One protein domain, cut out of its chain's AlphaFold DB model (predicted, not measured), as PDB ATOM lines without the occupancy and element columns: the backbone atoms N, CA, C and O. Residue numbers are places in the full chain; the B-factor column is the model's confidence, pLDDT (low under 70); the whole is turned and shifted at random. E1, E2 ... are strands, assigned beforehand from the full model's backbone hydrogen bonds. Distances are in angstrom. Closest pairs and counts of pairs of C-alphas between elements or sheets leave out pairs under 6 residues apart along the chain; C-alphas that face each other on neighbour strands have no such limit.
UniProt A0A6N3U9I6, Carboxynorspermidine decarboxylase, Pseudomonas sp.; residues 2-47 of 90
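AT A GLANCE: This is residues 2 to 47 of the 90 residues of the protein "Carboxynorspermidine decarboxylase" of Pseudomonas sp. (UniProt A0A6N3U9I6). With little regular structure, this is one two-stranded hairpin, E1 and E2, whose connecting loop sticks out at residues 18 to 23, while the long unnamed stretch 32 to 47 loops out from the end of E2 and folds back past residues 2 to 4. The printed part has 46 residues, with no named helix and two strands, E1 then E2, in an antiparallel sheet. The class is all strand, though named elements hold only 13 residues. It is only just compact, close to loose, with a radius of gyration of the C-alphas of 11.1 A and spans of 29 by 25 by 18 A.

IN THESE COORDINATES: Find C-alpha 11 at (32.139, 19.500, -19.701); from there E1, residues 11 to 16, runs 15.8 A. E2, residues 25 to 31, runs 17.0 A to C-alpha 31 at (29.882, 17.370, -23.724).

HOW THE PARTS SIT: E1 and E2 form a hairpin, antiparallel at 159 degrees between directions. Look at N 13 and O 29, 2.9 A apart, and N 26 and O 15, 2.8 A, both within hydrogen-bond range.

THE WHOLE: The farthest C-alphas, Gly 9 and Cys 20, are 29.3 A apart. The E1 to E2 link is short. The printed part has no cut, and no printed residue is under 70 in pLDDT.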
ATOM      1  N   ALA A   2      33.944  25.441 -36.444       93.62
ATOM      2  CA  ALA A   2      33.353  24.131 -36.695       93.62
ATOM      3  C   ALA A   2      32.090  23.935 -35.838       93.62
ATOM      4  O   ALA A   2      31.897  24.626 -34.841       93.62
ATOM      5  N   LYS A   3      31.221  23.005 -36.236       96.06
ATOM      6  CA  LYS A   3      29.963  22.719 -35.536       96.06
ATOM      7  C   LYS A   3      29.922  21.262 -35.090       96.06
ATOM      8  O   LYS A   3      30.388  20.387 -35.820       96.06
ATOM      9  N   MET A   4      29.324  21.007 -33.932       96.00
ATOM     10  CA  MET A   4      28.971  19.675 -33.435       96.00
ATOM     11  C   MET A   4      27.562  19.723 -32.849       96.00
ATOM     12  O   MET A   4      27.152  20.766 -32.343       96.00
ATOM     13  N   GLU A   5      26.839  18.607 -32.916       94.00
ATOM     14  CA  GLU A   5      25.519  18.460 -32.300       94.00
ATOM     15  C   GLU A   5      25.352  17.052 -31.686       94.00
ATOM     16  O   GLU A   5      25.713  16.067 -32.341       94.00
ATOM     17  N   PRO A   6      24.784  16.945 -30.467       92.12
ATOM     18  CA  PRO A   6      24.515  18.057 -29.554       92.12
ATOM     19  C   PRO A   6      25.835  18.671 -29.032       92.12
ATOM     20  O   PRO A   6      26.889  18.043 -29.089       92.12
ATOM     21  N   CYS A   7      25.795  19.936 -28.617       92.94
ATOM     22  CA  CYS A   7      26.945  20.680 -28.079       92.94
ATOM     23  C   CYS A   7      26.535  21.350 -26.762       92.94
ATOM     24  O   CYS A   7      26.590  22.571 -26.584       92.94
ATOM     25  N   ASP A   8      26.043  20.518 -25.862       94.06
ATOM     26  CA  ASP A   8      25.548  20.839 -24.536       94.06
ATOM     27  C   ASP A   8      26.223  19.933 -23.496       94.06
ATOM     28  O   ASP A   8      27.155  19.187 -23.795       94.06
ATOM     29  N   GLY A   9      25.827  20.081 -22.238       96.38
ATOM     30  CA  GLY A   9      26.436  19.364 -21.124       96.38
ATOM     31  C   GLY A   9      27.477  20.192 -20.358       96.38
ATOM     32  O   GLY A   9      27.828  21.307 -20.753       96.38
ATOM     33  N   PRO A  10      27.920  19.699 -19.191       97.69
ATOM     34  CA  PRO A  10      28.707  20.490 -18.248       97.69
ATOM     35  C   PRO A  10      30.216  20.486 -18.530       97.69
ATOM     36  O   PRO A  10      30.947  21.233 -17.878       97.69
ATOM     37  N   HIS A  11      30.706  19.653 -19.452       98.19
ATOM     38  CA  HIS A  11      32.139  19.500 -19.701       98.19
ATOM     39  C   HIS A  11      32.569  20.254 -20.960       98.19
ATOM     40  O   HIS A  11      32.309  19.802 -22.074       98.19
ATOM     41  N   GLN A  12      33.261  21.380 -20.788       98.06
ATOM     42  CA  GLN A  12      33.772  22.184 -21.897       98.06
ATOM     43  C   GLN A  12      35.198  21.764 -22.277       98.06
ATOM     44  O   GLN A  12      36.080  21.682 -21.419       98.06
ATOM     45  N   TYR A  13      35.445  21.558 -23.571       98.31
ATOM     46  CA  TYR A  13      36.779  21.302 -24.115       98.31
ATOM     47  C   TYR A  13      37.051  22.170 -25.343       98.31
ATOM     48  O   TYR A  13      36.211  22.296 -26.235       98.31
ATOM     49  N   MET A  14      38.269  22.706 -25.427       98.12
ATOM     50  CA  MET A  14      38.804  23.263 -26.667       98.12
ATOM     51  C   MET A  14      39.339  22.120 -27.534       98.12
ATOM     52  O   MET A  14      40.253  21.399 -27.130       98.12
ATOM     53  N   VAL A  15      38.767  21.946 -28.724       98.06
ATOM     54  CA  VAL A  15      39.166  20.890 -29.659       98.06
ATOM     55  C   VAL A  15      40.164  21.462 -30.662       98.06
ATOM     56  O   VAL A  15      39.836  22.363 -31.435       98.06
ATOM     57  N   CYS A  16      41.379  20.917 -30.668       98.06
ATOM     58  CA  CYS A  16      42.473  21.355 -31.536       98.06
ATOM     59  C   CYS A  16      42.818  20.307 -32.599       98.06
ATOM     60  O   CYS A  16      42.566  19.110 -32.430       98.06
ATOM     61  N   GLY A  17      43.405  20.765 -33.700       97.31
ATOM     62  CA  GLY A  17      43.970  19.900 -34.725       97.31
ATOM     63  C   GLY A  17      45.324  19.312 -34.330       97.31
ATOM     64  O   GLY A  17      45.849  19.523 -33.238       97.31
ATOM     65  N   LYS A  18      45.880  18.504 -35.237       97.19
ATOM     66  CA  LYS A  18      47.131  17.756 -35.025       97.19
ATOM     67  C   LYS A  18      48.359  18.484 -35.593       97.19
ATOM     68  O   LYS A  18      49.404  17.862 -35.779       97.19
ATOM     69  N   SER A  19      48.251  19.760 -35.949       95.81
ATOM     70  CA  SER A  19      49.402  20.519 -36.438       95.81
ATOM     71  C   SER A  19      50.172  21.208 -35.308       95.81
ATOM     72  O   SER A  19      49.787  21.183 -34.143       95.81
ATOM     73  N   CYS A  20      51.295  21.827 -35.672       91.31
ATOM     74  CA  CYS A  20      52.128  22.598 -34.749       91.31
ATOM     75  C   CYS A  20      51.684  24.066 -34.636       91.31
ATOM     76  O   CYS A  20      52.359  24.857 -33.977       91.31
ATOM     77  N   LEU A  21      50.625  24.470 -35.344       96.44
ATOM     78  CA  LEU A  21      50.185  25.859 -35.359       96.44
ATOM     79  C   LEU A  21      49.395  26.177 -34.092       96.44
ATOM     80  O   LEU A  21      48.450  25.477 -33.748       96.44
ATOM     81  N   ALA A  22      49.721  27.303 -33.457       96.06
ATOM     82  CA  ALA A  22      48.982  27.796 -32.295       96.06
ATOM     83  C   ALA A  22      47.491  28.051 -32.593       96.06
ATOM     84  O   ALA A  22      46.662  27.957 -31.698       96.06
ATOM     85  N   GLY A  23      47.157  28.370 -33.848       96.38
ATOM     86  CA  GLY A  23      45.788  28.637 -34.299       96.38
ATOM     87  C   GLY A  23      45.042  27.426 -34.862       96.38
ATOM     88  O   GLY A  23      43.986  27.616 -35.456       96.38
ATOM     89  N   ASP A  24      45.574  26.207 -34.737       97.75
ATOM     90  CA  ASP A  24      44.901  24.986 -35.204       97.75
ATOM     91  C   ASP A  24      43.805  24.550 -34.222       97.75
ATOM     92  O   ASP A  24      43.915  23.546 -33.520       97.75
ATOM     93  N   ILE A  25      42.764  25.376 -34.126       98.06
ATOM     94  CA  ILE A  25      41.666  25.263 -33.167       98.06
ATOM     95  C   ILE A  25      40.360  25.130 -33.953       98.06
ATOM     96  O   ILE A  25      40.020  25.992 -34.764       98.06
ATOM     97  N   PHE A  26      39.607  24.054 -33.709       97.75
ATOM     98  CA  PHE A  26      38.279  23.864 -34.301       97.75
ATOM     99  C   PHE A  26      37.215  24.725 -33.608       97.75
ATOM    100  O   PHE A  26      36.294  25.209 -34.277       97.75
ATOM    101  N   GLY A  27      37.345  24.887 -32.287       97.56
ATOM    102  CA  GLY A  27      36.450  25.652 -31.421       97.56
ATOM    103  C   GLY A  27      36.401  25.094 -29.994       97.56
ATOM    104  O   GLY A  27      37.110  24.138 -29.663       97.56
ATOM    105  N   GLU A  28      35.541  25.682 -29.167       97.88
ATOM    106  CA  GLU A  28      35.174  25.171 -27.843       97.88
ATOM    107  C   GLU A  28      33.798  24.509 -27.909       97.88
ATOM    108  O   GLU A  28      32.855  25.078 -28.460       97.88
ATOM    109  N   PHE A  29      33.682  23.307 -27.347       98.12
ATOM    110  CA  PHE A  29      32.463  22.500 -27.391       98.12
ATOM    111  C   PHE A  29      32.142  21.940 -26.006       98.12
ATOM    112  O   PHE A  29      33.050  21.724 -25.198       98.12
ATOM    113  N   ASN A  30      30.858  21.693 -25.751       98.06
ATOM    114  CA  ASN A  30      30.376  21.080 -24.516       98.06
ATOM    115  C   ASN A  30      29.986  19.619 -24.751       98.06
ATOM    116  O   ASN A  30      29.511  19.272 -25.836       98.06
ATOM    117  N   PHE A  31      30.198  18.792 -23.728       97.75
ATOM    118  CA  PHE A  31      29.882  17.370 -23.724       97.75
ATOM    119  C   PHE A  31      29.195  16.962 -22.414       97.75
ATOM    120  O   PHE A  31      29.505  17.478 -21.336       97.75
ATOM    121  N   ASP A  32      28.314  15.965 -22.498       97.00
ATOM    122  CA  ASP A  32      27.605  15.389 -21.346       97.00
ATOM    123  C   ASP A  32      28.516  14.642 -20.362       97.00
ATOM    124  O   ASP A  32      28.164  14.456 -19.198       97.00
ATOM    125  N   SER A  33      29.693  14.202 -20.812       96.56
ATOM    126  CA  SER A  33      30.673  13.488 -19.988       96.56
ATOM    127  C   SER A  33      32.099  13.881 -20.367       96.56
ATOM    128  O   SER A  33      32.339  14.359 -21.475       96.56
ATOM    129  N   GLU A  34      33.046  13.680 -19.449       97.88
ATOM    130  CA  GLU A  34      34.468  13.921 -19.709       97.88
ATOM    131  C   GLU A  34      34.980  13.091 -20.892       97.88
ATOM    132  O   GLU A  34      34.812  11.868 -20.923       97.88
ATOM    133  N   LEU A  35      35.661  13.759 -21.827       97.88
ATOM    134  CA  LEU A  35      36.278  13.110 -22.979       97.88
ATOM    135  C   LEU A  35      37.484  12.265 -22.565       97.88
ATOM    136  O   LEU A  35      38.325  12.676 -21.760       97.88
ATOM    137  N   LYS A  36      37.608  11.100 -23.193       98.25
ATOM    138  CA  LYS A  36      38.701  10.149 -23.005       98.25
ATOM    139  C   LYS A  36      39.451   9.919 -24.309       98.25
ATOM    140  O   LYS A  36      38.932  10.074 -25.414       98.25
ATOM    141  N   ILE A  37      40.709   9.506 -24.180       98.25
ATOM    142  CA  ILE A  37      41.515   9.087 -25.329       98.25
ATOM    143  C   ILE A  37      40.809   7.913 -26.017       98.25
ATOM    144  O   ILE A  37      40.540   6.893 -25.387       98.25
ATOM    145  N   GLY A  38      40.557   8.063 -27.318       97.56
ATOM    146  CA  GLY A  38      39.843   7.079 -28.131       97.56
ATOM    147  C   GLY A  38      38.380   7.433 -28.405       97.56
ATOM    148  O   GLY A  38      37.783   6.812 -29.285       97.56
ATOM    149  N   ASP A  39      37.822   8.442 -27.731       98.12
ATOM    150  CA  ASP A  39      36.466   8.908 -28.012       98.12
ATOM    151  C   ASP A  39      36.361   9.509 -29.417       98.12
ATOM    152  O   ASP A  39      37.285  10.132 -29.949       98.12
ATOM    153  N   ARG A  40      35.196   9.309 -30.037       97.12
ATOM    154  CA  ARG A  40      34.924   9.758 -31.400       97.12
ATOM    155  C   ARG A  40      34.152  11.070 -31.387       97.12
ATOM    156  O   ARG A  40      33.023  11.120 -30.913       97.12
ATOM    157  N   LEU A  41      34.707  12.079 -32.050       97.25
ATOM    158  CA  LEU A  41      34.052  13.365 -32.281       97.25
ATOM    159  C   LEU A  41      33.526  13.450 -33.720       97.25
ATOM    160  O   LEU A  41      34.175  12.965 -34.648       97.25
ATOM    161  N   SER A  42      32.345  14.044 -33.914       97.12
ATOM    162  CA  SER A  42      31.734  14.216 -35.240       97.12
ATOM    163  C   SER A  42      31.455  15.695 -35.498       97.12
ATOM    164  O   SER A  42      30.511  16.255 -34.950       97.12
ATOM    165  N   PHE A  43      32.260  16.316 -36.359       97.81
ATOM    166  CA  PHE A  43      31.963  17.648 -36.878       97.81
ATOM    167  C   PHE A  43      30.867  17.556 -37.942       97.81
ATOM    168  O   PHE A  43      30.971  16.759 -38.879       97.81
ATOM    169  N   ILE A  44      29.821  18.363 -37.797       97.31
ATOM    170  CA  ILE A  44      28.686  18.402 -38.727       97.31
ATOM    171  C   ILE A  44      28.885  19.484 -39.792       97.31
ATOM    172  O   ILE A  44      29.779  20.321 -39.685       97.31
ATOM    173  N   ASP A  45      28.041  19.459 -40.829       96.69
ATOM    174  CA  ASP A  45      28.060  20.440 -41.929       96.69
ATOM    175  C   ASP A  45      29.432  20.540 -42.637       96.69
ATOM    176  O   ASP A  45      29.866  21.582 -43.117       96.69
ATOM    177  N   ALA A  46      30.146  19.412 -42.698       97.44
ATOM    178  CA  ALA A  46      31.509  19.331 -43.217       97.44
ATOM    179  C   ALA A  46      31.581  18.894 -44.694       97.44
ATOM    180  O   ALA A  46      32.631  18.434 -45.136       97.44
ATOM    181  N   ALA A  47      30.492  18.992 -45.466       96.75
ATOM    182  CA  ALA A  47      30.464  18.563 -46.871       96.75
ATOM    183  C   ALA A  47      30.845  19.689 -47.850       96.75
ATOM    184  O   ALA A  47      31.649  19.489 -48.764       96.75
TER     185      ALA A  47